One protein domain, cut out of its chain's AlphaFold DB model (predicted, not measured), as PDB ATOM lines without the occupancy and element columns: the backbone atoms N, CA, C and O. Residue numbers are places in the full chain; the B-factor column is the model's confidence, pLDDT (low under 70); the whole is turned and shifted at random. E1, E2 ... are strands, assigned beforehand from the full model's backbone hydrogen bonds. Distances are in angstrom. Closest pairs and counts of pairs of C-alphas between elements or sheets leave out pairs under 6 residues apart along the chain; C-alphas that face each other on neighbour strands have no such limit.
ATOM      1  N   CYS A 245     191.105 149.767 218.476       75.62
ATOM      2  CA  CYS A 245     190.546 151.101 218.316       75.62
ATOM      3  C   CYS A 245     189.116 151.125 218.873       75.62
ATOM      4  O   CYS A 245     188.404 150.125 218.816       75.62
ATOM      5  N   ALA A 246     188.682 152.268 219.405       77.81
ATOM      6  CA  ALA A 246     187.327 152.439 219.924       77.81
ATOM      7  C   ALA A 246     186.405 153.061 218.865       77.81
ATOM      8  O   ALA A 246     186.730 154.100 218.292       77.81
ATOM      9  N   TRP A 247     185.232 152.463 218.645       77.69
ATOM     10  CA  TRP A 247     184.199 152.982 217.745       77.69
ATOM     11  C   TRP A 247     182.808 152.721 218.318       77.69
ATOM     12  O   TRP A 247     182.477 151.583 218.627       77.69
ATOM     13  N   ASN A 248     181.990 153.764 218.491       78.56
ATOM     14  CA  ASN A 248     180.634 153.664 219.062       78.56
ATOM     15  C   ASN A 248     180.530 152.870 220.390       78.56
ATOM     16  O   ASN A 248     179.479 152.320 220.712       78.56
ATOM     17  N   GLY A 249     181.610 152.829 221.180       73.00
ATOM     18  CA  GLY A 249     181.702 152.069 222.435       73.00
ATOM     19  C   GLY A 249     182.161 150.610 222.289       73.00
ATOM     20  O   GLY A 249     182.382 149.950 223.300       73.00
ATOM     21  N   GLU A 250     182.352 150.121 221.064       77.56
ATOM     22  CA  GLU A 250     182.911 148.804 220.749       77.56
ATOM     23  C   GLU A 250     184.423 148.895 220.468       77.56
ATOM     24  O   GLU A 250     184.932 149.941 220.053       77.56
ATOM     25  N   GLN A 251     185.157 147.803 220.714       84.38
ATOM     26  CA  GLN A 251     186.568 147.679 220.338       84.38
ATOM     27  C   GLN A 251     186.697 146.939 219.007       84.38
ATOM     28  O   GLN A 251     186.216 145.817 218.866       84.38
ATOM     29  N   VAL A 252     187.394 147.550 218.055       80.81
ATOM     30  CA  VAL A 252     187.638 147.014 216.711       80.81
ATOM     31  C   VAL A 252     189.146 146.973 216.440       80.81
ATOM     32  O   VAL A 252     189.869 147.798 216.996       80.81
ATOM     33  N   PRO A 253     189.681 146.062 215.610       84.06
ATOM     34  CA  PRO A 253     191.098 146.105 215.242       84.06
ATOM     35  C   PRO A 253     191.458 147.444 214.582       84.06
ATOM     36  O   PRO A 253     190.781 147.847 213.636       84.06
ATOM     37  N   CYS A 254     192.517 148.129 215.028       79.38
ATOM     38  CA  CYS A 254     192.982 149.371 214.387       79.38
ATOM     39  C   CYS A 254     193.519 149.148 212.963       79.38
ATOM     40  O   CYS A 254     193.561 150.072 212.151       79.38
ATOM     41  N   TRP A 255     193.937 147.920 212.659       78.81
ATOM     42  CA  TRP A 255     194.411 147.478 211.355       78.81
ATOM     43  C   TRP A 255     193.819 146.111 211.027       78.81
ATOM     44  O   TRP A 255     193.603 145.287 211.920       78.81
ATOM     45  N   ARG A 256     193.590 145.864 209.738       79.69
ATOM     46  CA  ARG A 256     193.279 144.548 209.179       79.69
ATOM     47  C   ARG A 256     193.997 144.380 207.847       79.69
ATOM     48  O   ARG A 256     193.864 145.242 206.988       79.69
ATOM     49  N   ASP A 257     194.653 143.247 207.619       73.31
ATOM     50  CA  ASP A 257     195.364 143.006 206.352       73.31
ATOM     51  C   ASP A 257     194.429 143.003 205.126       73.31
ATOM     52  O   ASP A 257     194.836 143.356 204.018       73.31
ATOM     53  N   ASP A 258     193.152 142.648 205.311       81.62
ATOM     54  CA  ASP A 258     192.168 142.590 204.230       81.62
ATOM     55  C   ASP A 258     191.477 143.931 203.924       81.62
ATOM     56  O   ASP A 258     191.043 144.116 202.787       81.62
ATOM     57  N   LEU A 259     191.405 144.867 204.882       85.88
ATOM     58  CA  LEU A 259     190.668 146.139 204.740       85.88
ATOM     59  C   LEU A 259     191.492 147.413 205.012       85.88
ATOM     60  O   LEU A 259     191.037 148.509 204.691       85.88
ATOM     61  N   GLY A 260     192.690 147.300 205.582       83.19
ATOM     62  CA  GLY A 260     193.585 148.415 205.883       83.19
ATOM     63  C   GLY A 260     193.385 149.052 207.266       83.19
ATOM     64  O   GLY A 260     193.117 148.363 208.253       83.19
ATOM     65  N   TRP A 261     193.575 150.372 207.358       81.62
ATOM     66  CA  TRP A 261     193.570 151.141 208.613       81.62
ATOM     67  C   TRP A 261     192.163 151.564 209.024       81.62
ATOM     68  O   TRP A 261     191.413 152.069 208.191       81.62
ATOM     69  N   PHE A 262     191.819 151.425 210.303       83.38
ATOM     70  CA  PHE A 262     190.561 151.933 210.842       83.38
ATOM     71  C   PHE A 262     190.615 153.446 211.106       83.38
ATOM     72  O   PHE A 262     191.502 153.931 211.807       83.38
ATOM     73  N   SER A 263     189.629 154.187 210.602       82.69
ATOM     74  CA  SER A 263     189.430 155.615 210.857       82.69
ATOM     75  C   SER A 263     187.943 155.975 210.727       82.69
ATOM     76  O   SER A 263     187.301 155.602 209.748       82.69
ATOM     77  N   GLU A 264     187.382 156.682 211.715       78.69
ATOM     78  CA  GLU A 264     186.014 157.244 211.681       78.69
ATOM     79  C   GLU A 264     184.919 156.272 211.186       78.69
ATOM     80  O   GLU A 264     184.075 156.611 210.358       78.69
ATOM     81  N   GLY A 265     184.946 155.023 211.666       82.31
ATOM     82  CA  GLY A 265     183.941 154.011 211.325       82.31
ATOM     83  C   GLY A 265     184.218 153.201 210.065       82.31
ATOM     84  O   GLY A 265     183.469 152.263 209.789       82.31
ATOM     85  N   CYS A 266     185.290 153.489 209.326       88.12
ATOM     86  CA  CYS A 266     185.657 152.745 208.127       88.12
ATOM     87  C   CYS A 266     187.102 152.253 208.152       88.12
ATOM     88  O   CYS A 266     187.982 152.855 208.756       88.12
ATOM     89  N   TYR A 267     187.339 151.150 207.455       89.75
ATOM     90  CA  TYR A 267     188.666 150.681 207.099       89.75
ATOM     91  C   TYR A 267     189.074 151.228 205.730       89.75
ATOM     92  O   TYR A 267     188.233 151.315 204.829       89.75
ATOM     93  N   TYR A 268     190.351 151.580 205.593       89.56
ATOM     94  CA  TYR A 268     190.936 152.139 204.379       89.56
ATOM     95  C   TYR A 268     192.258 151.454 204.027       89.56
ATOM     96  O   TYR A 268     193.246 151.571 204.762       89.56
ATOM     97  N   ARG A 269     192.316 150.813 202.860       89.44
ATOM     98  CA  ARG A 269     193.542 150.234 202.292       89.44
ATOM     99  C   ARG A 269     193.944 151.023 201.055       89.44
ATOM    100  O   ARG A 269     193.082 151.370 200.259       89.44
ATOM    101  N   LEU A 270     195.231 151.310 200.873       90.88
ATOM    102  CA  LEU A 270     195.706 151.910 199.624       90.88
ATOM    103  C   LEU A 270     195.374 150.966 198.455       90.88
ATOM    104  O   LEU A 270     195.655 149.773 198.553       90.88
ATOM    105  N   ALA A 271     194.782 151.482 197.377       89.31
ATOM    106  CA  ALA A 271     194.523 150.673 196.187       89.31
ATOM    107  C   ALA A 271     195.852 150.302 195.504       89.31
ATOM    108  O   ALA A 271     196.690 151.175 195.262       89.31
ATOM    109  N   ASP A 272     196.050 149.019 195.203       86.81
ATOM    110  CA  ASP A 272     197.256 148.504 194.547       86.81
ATOM    111  C   ASP A 272     196.857 147.524 193.421       86.81
ATOM    112  O   ASP A 272     196.283 146.469 193.715       86.81
ATOM    113  N   PRO A 273     197.095 147.858 192.135       88.12
ATOM    114  CA  PRO A 273     197.661 149.120 191.649       88.12
ATOM    115  C   PRO A 273     196.717 150.314 191.869       88.12
ATOM    116  O   PRO A 273     195.499 150.162 191.971       88.12
ATOM    117  N   GLN A 274     197.275 151.528 191.883       92.75
ATOM    118  CA  GLN A 274     196.462 152.745 191.791       92.75
ATOM    119  C   GLN A 274     195.716 152.780 190.438       92.75
ATOM    120  O   GLN A 274     196.347 152.515 189.409       92.75
ATOM    121  N   PRO A 275     194.414 153.131 190.408       90.50
ATOM    122  CA  PRO A 275     193.675 153.369 189.166       90.50
ATOM    123  C   PRO A 275     194.324 154.462 188.312       90.50
ATOM    124  O   PRO A 275     194.997 155.351 188.843       90.50
ATOM    125  N   LEU A 276     194.096 154.452 186.998       90.25
ATOM    126  CA  LEU A 276     194.646 155.474 186.104       90.25
ATOM    127  C   LEU A 276     194.079 156.855 186.465       90.25
ATOM    128  O   LEU A 276     192.880 156.983 186.689       90.25
ATOM    129  N   GLU A 277     194.910 157.906 186.460       88.00
ATOM    130  CA  GLU A 277     194.497 159.287 186.809       88.00
ATOM    131  C   GLU A 277     193.353 159.843 185.932       88.00
ATOM    132  O   GLU A 277     192.741 160.853 186.266       88.00
ATOM    133  N   SER A 278     193.053 159.195 184.802       87.06
ATOM    134  CA  SER A 278     191.922 159.516 183.925       87.06
ATOM    135  C   SER A 278     190.587 158.877 184.333       87.06
ATOM    136  O   SER A 278     189.592 159.102 183.649       87.06
ATOM    137  N   GLU A 279     190.553 158.030 185.364       89.94
ATOM    138  CA  GLU A 279     189.333 157.368 185.843       89.94
ATOM    139  C   GLU A 279     188.536 158.261 186.808       89.94
ATOM    140  O   GLU A 279     189.109 158.947 187.655       89.94
ATOM    141  N   ASP A 280     187.202 158.190 186.733       91.88
ATOM    142  CA  ASP A 280     186.270 159.041 187.498       91.88
ATOM    143  C   ASP A 280     186.503 159.022 189.023       91.88
ATOM    144  O   ASP A 280     186.197 159.995 189.712       91.88
ATOM    145  N   VAL A 281     187.086 157.941 189.559       89.50
ATOM    146  CA  VAL A 281     187.433 157.776 190.984       89.50
ATOM    147  C   VAL A 281     188.401 158.848 191.508       89.50
ATOM    148  O   VAL A 281     188.438 159.108 192.712       89.50
ATOM    149  N   TRP A 282     189.162 159.492 190.618       90.12
ATOM    150  CA  TRP A 282     190.066 160.587 190.959       90.12
ATOM    151  C   TRP A 282     189.371 161.949 191.099       90.12
ATOM    152  O   TRP A 282     190.007 162.866 191.603       90.12
ATOM    153  N   ASP A 283     188.111 162.124 190.678       89.00
ATOM    154  CA  ASP A 283     187.373 163.407 190.758       89.00
ATOM    155  C   ASP A 283     188.181 164.618 190.218       89.00
ATOM    156  O   ASP A 283     188.279 165.690 190.822       89.00
ATOM    157  N   GLY A 284     188.866 164.414 189.085       88.38
ATOM    158  CA  GLY A 284     189.734 165.420 188.456       88.38
ATOM    159  C   GLY A 284     191.037 165.733 189.209       88.38
ATOM    160  O   GLY A 284     191.664 166.760 188.933       88.38
ATOM    161  N   LYS A 285     191.440 164.891 190.167       91.69
ATOM    162  CA  LYS A 285     192.727 164.940 190.883       91.69
ATOM    163  C   LYS A 285     193.782 164.052 190.225       91.69
ATOM    164  O   LYS A 285     193.499 163.301 189.301       91.69
ATOM    165  N   THR A 286     195.007 164.140 190.732       90.31
ATOM    166  CA  THR A 286     196.151 163.320 190.311       90.31
ATOM    167  C   THR A 286     196.843 162.685 191.518       90.31
ATOM    168  O   THR A 286     196.619 163.096 192.661       90.31
ATOM    169  N   ALA A 287     197.769 161.753 191.288       87.56
ATOM    170  CA  ALA A 287     198.609 161.145 192.322       87.56
ATOM    171  C   ALA A 287     199.545 162.152 193.027       87.56
ATOM    172  O   ALA A 287     200.199 161.824 194.017       87.56
ATOM    173  N   LYS A 288     199.621 163.400 192.541       86.31
ATOM    174  CA  LYS A 288     200.310 164.513 193.218       86.31
ATOM    175  C   LYS A 288     199.460 165.161 194.312       86.31
ATOM    176  O   LYS A 288     200.013 165.801 195.201       86.31
ATOM    177  N   ASP A 289     198.139 165.022 194.227       87.69
ATOM    178  CA  ASP A 289     197.176 165.638 195.141       87.69
ATOM    179  C   ASP A 289     196.781 164.704 196.298       87.69
ATOM    180  O   ASP A 289     196.238 165.171 197.299       87.69
ATOM    181  N   GLY A 290     197.000 163.394 196.145       89.44
ATOM    182  CA  GLY A 290     196.546 162.343 197.056       89.44
ATOM    183  C   GLY A 290     196.663 160.954 196.426       89.44
ATOM    184  O   GLY A 290     197.403 160.769 195.465       89.44
ATOM    185  N   ALA A 291     195.919 159.983 196.954       93.44
ATOM    186  CA  ALA A 291     195.852 158.626 196.407       93.44
ATOM    187  C   ALA A 291     194.446 158.025 196.553       93.44
ATOM    188  O   ALA A 291     193.642 158.495 197.363       93.44
ATOM    189  N   ILE A 292     194.164 156.969 195.788       93.62
ATOM    190  CA  ILE A 292     192.933 156.181 195.888       93.62
ATOM    191  C   ILE A 292     193.079 155.096 196.960       93.62
ATOM    192  O   ILE A 292     194.085 154.382 197.014       93.62
ATOM    193  N   TYR A 293     192.048 154.947 197.788       92.69
ATOM    194  CA  TYR A 293     191.944 153.927 198.828       92.69
ATOM    195  C   TYR A 293     190.670 153.100 198.643       92.69
ATOM    196  O   TYR A 293     189.605 153.663 198.397       92.69
ATOM    197  N   ASP A 294     190.756 151.787 198.832       92.62
ATOM    198  CA  ASP A 294     189.598 150.926 199.070       92.62
ATOM    199  C   ASP A 294     189.013 151.263 200.450       92.62
ATOM    200  O   ASP A 294     189.717 151.151 201.456       92.62
ATOM    201  N   ARG A 295     187.735 151.653 200.514       90.94
ATOM    202  CA  ARG A 295     187.008 151.947 201.758       90.94
ATOM    203  C   ARG A 295     185.967 150.868 202.050       90.94
ATOM    204  O   ARG A 295     185.137 150.555 201.196       90.94
ATOM    205  N   ALA A 296     185.951 150.363 203.281       91.94
ATOM    206  CA  ALA A 296     184.937 149.434 203.781       91.94
ATOM    207  C   ALA A 296     184.469 149.851 205.185       91.94
ATOM    208  O   ALA A 296     185.248 149.831 206.136       91.94
ATOM    209  N   CYS A 297     183.203 150.243 205.328       90.00
ATOM    210  CA  CYS A 297     182.689 150.815 206.575       90.00
ATOM    211  C   CYS A 297     182.012 149.787 207.491       90.00
ATOM    212  O   CYS A 297     181.383 148.836 207.029       90.00
ATOM    213  N   LEU A 298     182.105 150.004 208.806       83.19
ATOM    214  CA  LEU A 298     181.394 149.245 209.835       83.19
ATOM    215  C   LEU A 298     179.930 149.703 209.907       83.19
ATOM    216  O   LEU A 298     179.500 150.389 210.833       83.19
ATOM    217  N   GLY A 299     179.173 149.332 208.877       78.62
ATOM    218  CA  GLY A 299     177.769 149.672 208.685       78.62
ATOM    219  C   GLY A 299     177.221 149.035 207.408       78.62
ATOM    220  O   GLY A 299     177.871 148.196 206.792       78.62
ATOM    221  N   ASN A 300     176.027 149.450 206.981       76.88
ATOM    222  CA  ASN A 300     175.399 148.956 205.745       76.88
ATOM    223  C   ASN A 300     175.811 149.760 204.492       76.88
ATOM    224  O   ASN A 300     175.066 149.798 203.513       76.88
ATOM    225  N   GLU A 301     176.962 150.436 204.521       84.00
ATOM    226  CA  GLU A 301     177.517 151.102 203.339       84.00
ATOM    227  C   GLU A 301     178.172 150.076 202.411       84.00
ATOM    228  O   GLU A 301     178.853 149.153 202.861       84.00
ATOM    229  N   ALA A 302     177.989 150.247 201.102       83.94
ATOM    230  CA  ALA A 302     178.708 149.442 200.125       83.94
ATOM    231  C   ALA A 302     180.211 149.784 200.167       83.94
ATOM    232  O   ALA A 302     180.552 150.968 200.246       83.94
ATOM    233  N   PRO A 303     181.114 148.789 200.088       87.12
ATOM    234  CA  PRO A 303     182.532 149.061 199.915       87.12
ATOM    235  C   PRO A 303     182.777 149.724 198.554       87.12
ATOM    236  O   PRO A 303     182.067 149.451 197.583       87.12
ATOM    237  N   GLY A 304     183.794 150.573 198.474       90.38
ATOM    238  CA  GLY A 304     184.135 151.282 197.244       90.38
ATOM    239  C   GLY A 304     185.412 152.099 197.379       90.38
ATOM    240  O   GLY A 304     185.892 152.340 198.485       90.38
ATOM    241  N   SER A 305     185.969 152.517 196.250       92.25
ATOM    242  CA  SER A 305     187.211 153.286 196.216       92.25
ATOM    243  C   SER A 305     186.953 154.786 196.417       92.25
ATOM    244  O   SER A 305     185.930 155.313 195.982       92.25
ATOM    245  N   VAL A 306     187.874 155.483 197.084       90.81
ATOM    246  CA  VAL A 306     187.775 156.918 197.395       90.81
ATOM    247  C   VAL A 306     189.132 157.605 197.247       90.81
ATOM    248  O   VAL A 306     190.144 157.100 197.731       90.81
ATOM    249  N   PHE A 307     189.160 158.776 196.607       92.00
ATOM    250  CA  PHE A 307     190.330 159.653 196.622       92.00
ATOM    251  C   PHE A 307     190.485 160.324 197.991       92.00
ATOM    252  O   PHE A 307     189.550 160.947 198.496       92.00
ATOM    253  N   LEU A 308     191.687 160.261 198.567       86.69
ATOM    254  CA  LEU A 308     192.035 160.976 199.791       86.69
ATOM    255  C   LEU A 308     193.321 161.788 199.593       86.69
ATOM    256  O   LEU A 308     194.389 161.245 199.307       86.69
ATOM    257  N   ALA A 309     193.227 163.102 199.825       86.06
ATOM    258  CA  ALA A 309     194.357 164.038 199.736       86.06
ATOM    259  C   ALA A 309     195.430 163.830 200.828       86.06
ATOM    260  O   ALA A 309     196.527 164.381 200.766       86.06
ATOM    261  N   LYS A 310     195.095 163.067 201.872       80.25
ATOM    262  CA  LYS A 310     195.982 162.621 202.952       80.25
ATOM    263  C   LYS A 310     195.547 161.223 203.366       80.25
ATOM    264  O   LYS A 310     194.357 160.926 203.290       80.25
ATOM    265  N   ALA A 311     196.479 160.401 203.842       73.06
ATOM    266  CA  ALA A 311     196.131 159.107 204.420       73.06
ATOM    267  C   ALA A 311     195.068 159.277 205.539       73.06
ATOM    268  O   ALA A 311     195.152 160.243 206.311       73.06
ATOM    269  N   PRO A 312     194.052 158.397 205.604       69.81
ATOM    270  CA  PRO A 312     192.979 158.463 206.593       69.81
ATOM    271  C   PRO A 312     193.519 158.052 207.965       69.81
ATOM    272  O   PRO A 312     193.691 156.872 208.264       69.81
ATOM    273  N   GLY A 313     193.838 159.064 208.770       62.00
ATOM    274  CA  GLY A 313     194.743 158.909 209.904       62.00
ATOM    275  C   GLY A 313     196.199 158.744 209.449       62.00
ATOM    276  O   GLY A 313     196.496 158.278 208.348       62.00
ATOM    277  N   SER A 314     197.143 159.112 210.314       51.22
ATOM    278  CA  SER A 314     198.489 158.549 210.182       51.22
ATOM    279  C   SER A 314     198.388 157.037 210.388       51.22
ATOM    280  O   SER A 314     197.631 156.636 211.274       51.22
ATOM    281  N   PRO A 315     199.176 156.210 209.676       54.25
ATOM    282  CA  PRO A 315     199.432 154.835 210.087       54.25
ATOM    283  C   PRO A 315     199.661 154.767 211.606       54.25
ATOM    284  O   PRO A 315     200.572 155.460 212.080       54.25
ATOM    285  N   PRO A 316     198.859 154.004 212.381       52.44
ATOM    286  CA  PRO A 316     199.156 153.645 213.752       52.44
ATOM    287  C   PRO A 316     200.656 153.463 213.985       52.44
ATOM    288  O   PRO A 316     201.331 152.771 213.209       52.44
ATOM    289  N   PRO A 317     201.217 154.123 215.014       61.03
ATOM    290  CA  PRO A 317     202.642 154.058 215.267       61.03
ATOM    291  C   PRO A 317     203.021 152.594 215.478       61.03
ATOM    292  O   PRO A 317     202.502 151.957 216.390       61.03
TER     293      PRO A 317
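This is residues 245 to 317 of the 482 residues of an uncharacterized protein of Kitasatospora cheerisanensis KCTC 2395 (UniProt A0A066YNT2). With little regular structure, this is a small, strongly twisted sheet, E3 E4 E5 E6, with the hairpin E1 and E2 at one end of the longest axis and the loop of residues 271 to 290 toward the other. The 73 printed residues hold six strands, E1 to E6, and no named helix; 28 residues are in them, under half, class all strand. The sheet is a meander, each strand the antiparallel neighbour of the one before. The whole is compact, radius of gyration of the C-alphas 12.8 A, spanning 40 by 29 by 18 A.

Begin at E1, residues 245 to 247, in a hairpin with E2, residues 250 to 253; N 245 and O 252, 2.8 A apart, are within hydrogen-bond range. So are N 261 and O 268, 2.9 A, between E3, residues 260 to 263, and E4, residues 266 to 270; N 267 and O 296, 2.8 A, between E4 and E5, residues 291 to 297; and N 293 and O 306, 2.9 A, between E5 and E6, residues 304 to 308.

Find E1's start, C-alpha 245, at (190.546, 151.101, 218.316). E5 runs 18.4 A; E6 ends at C-alpha 308, (192.035, 160.976, 199.791).

The printed part has no cut. The E4 to E5 link is long, 20 residues. Residues 312 to 317 have pLDDT under 70.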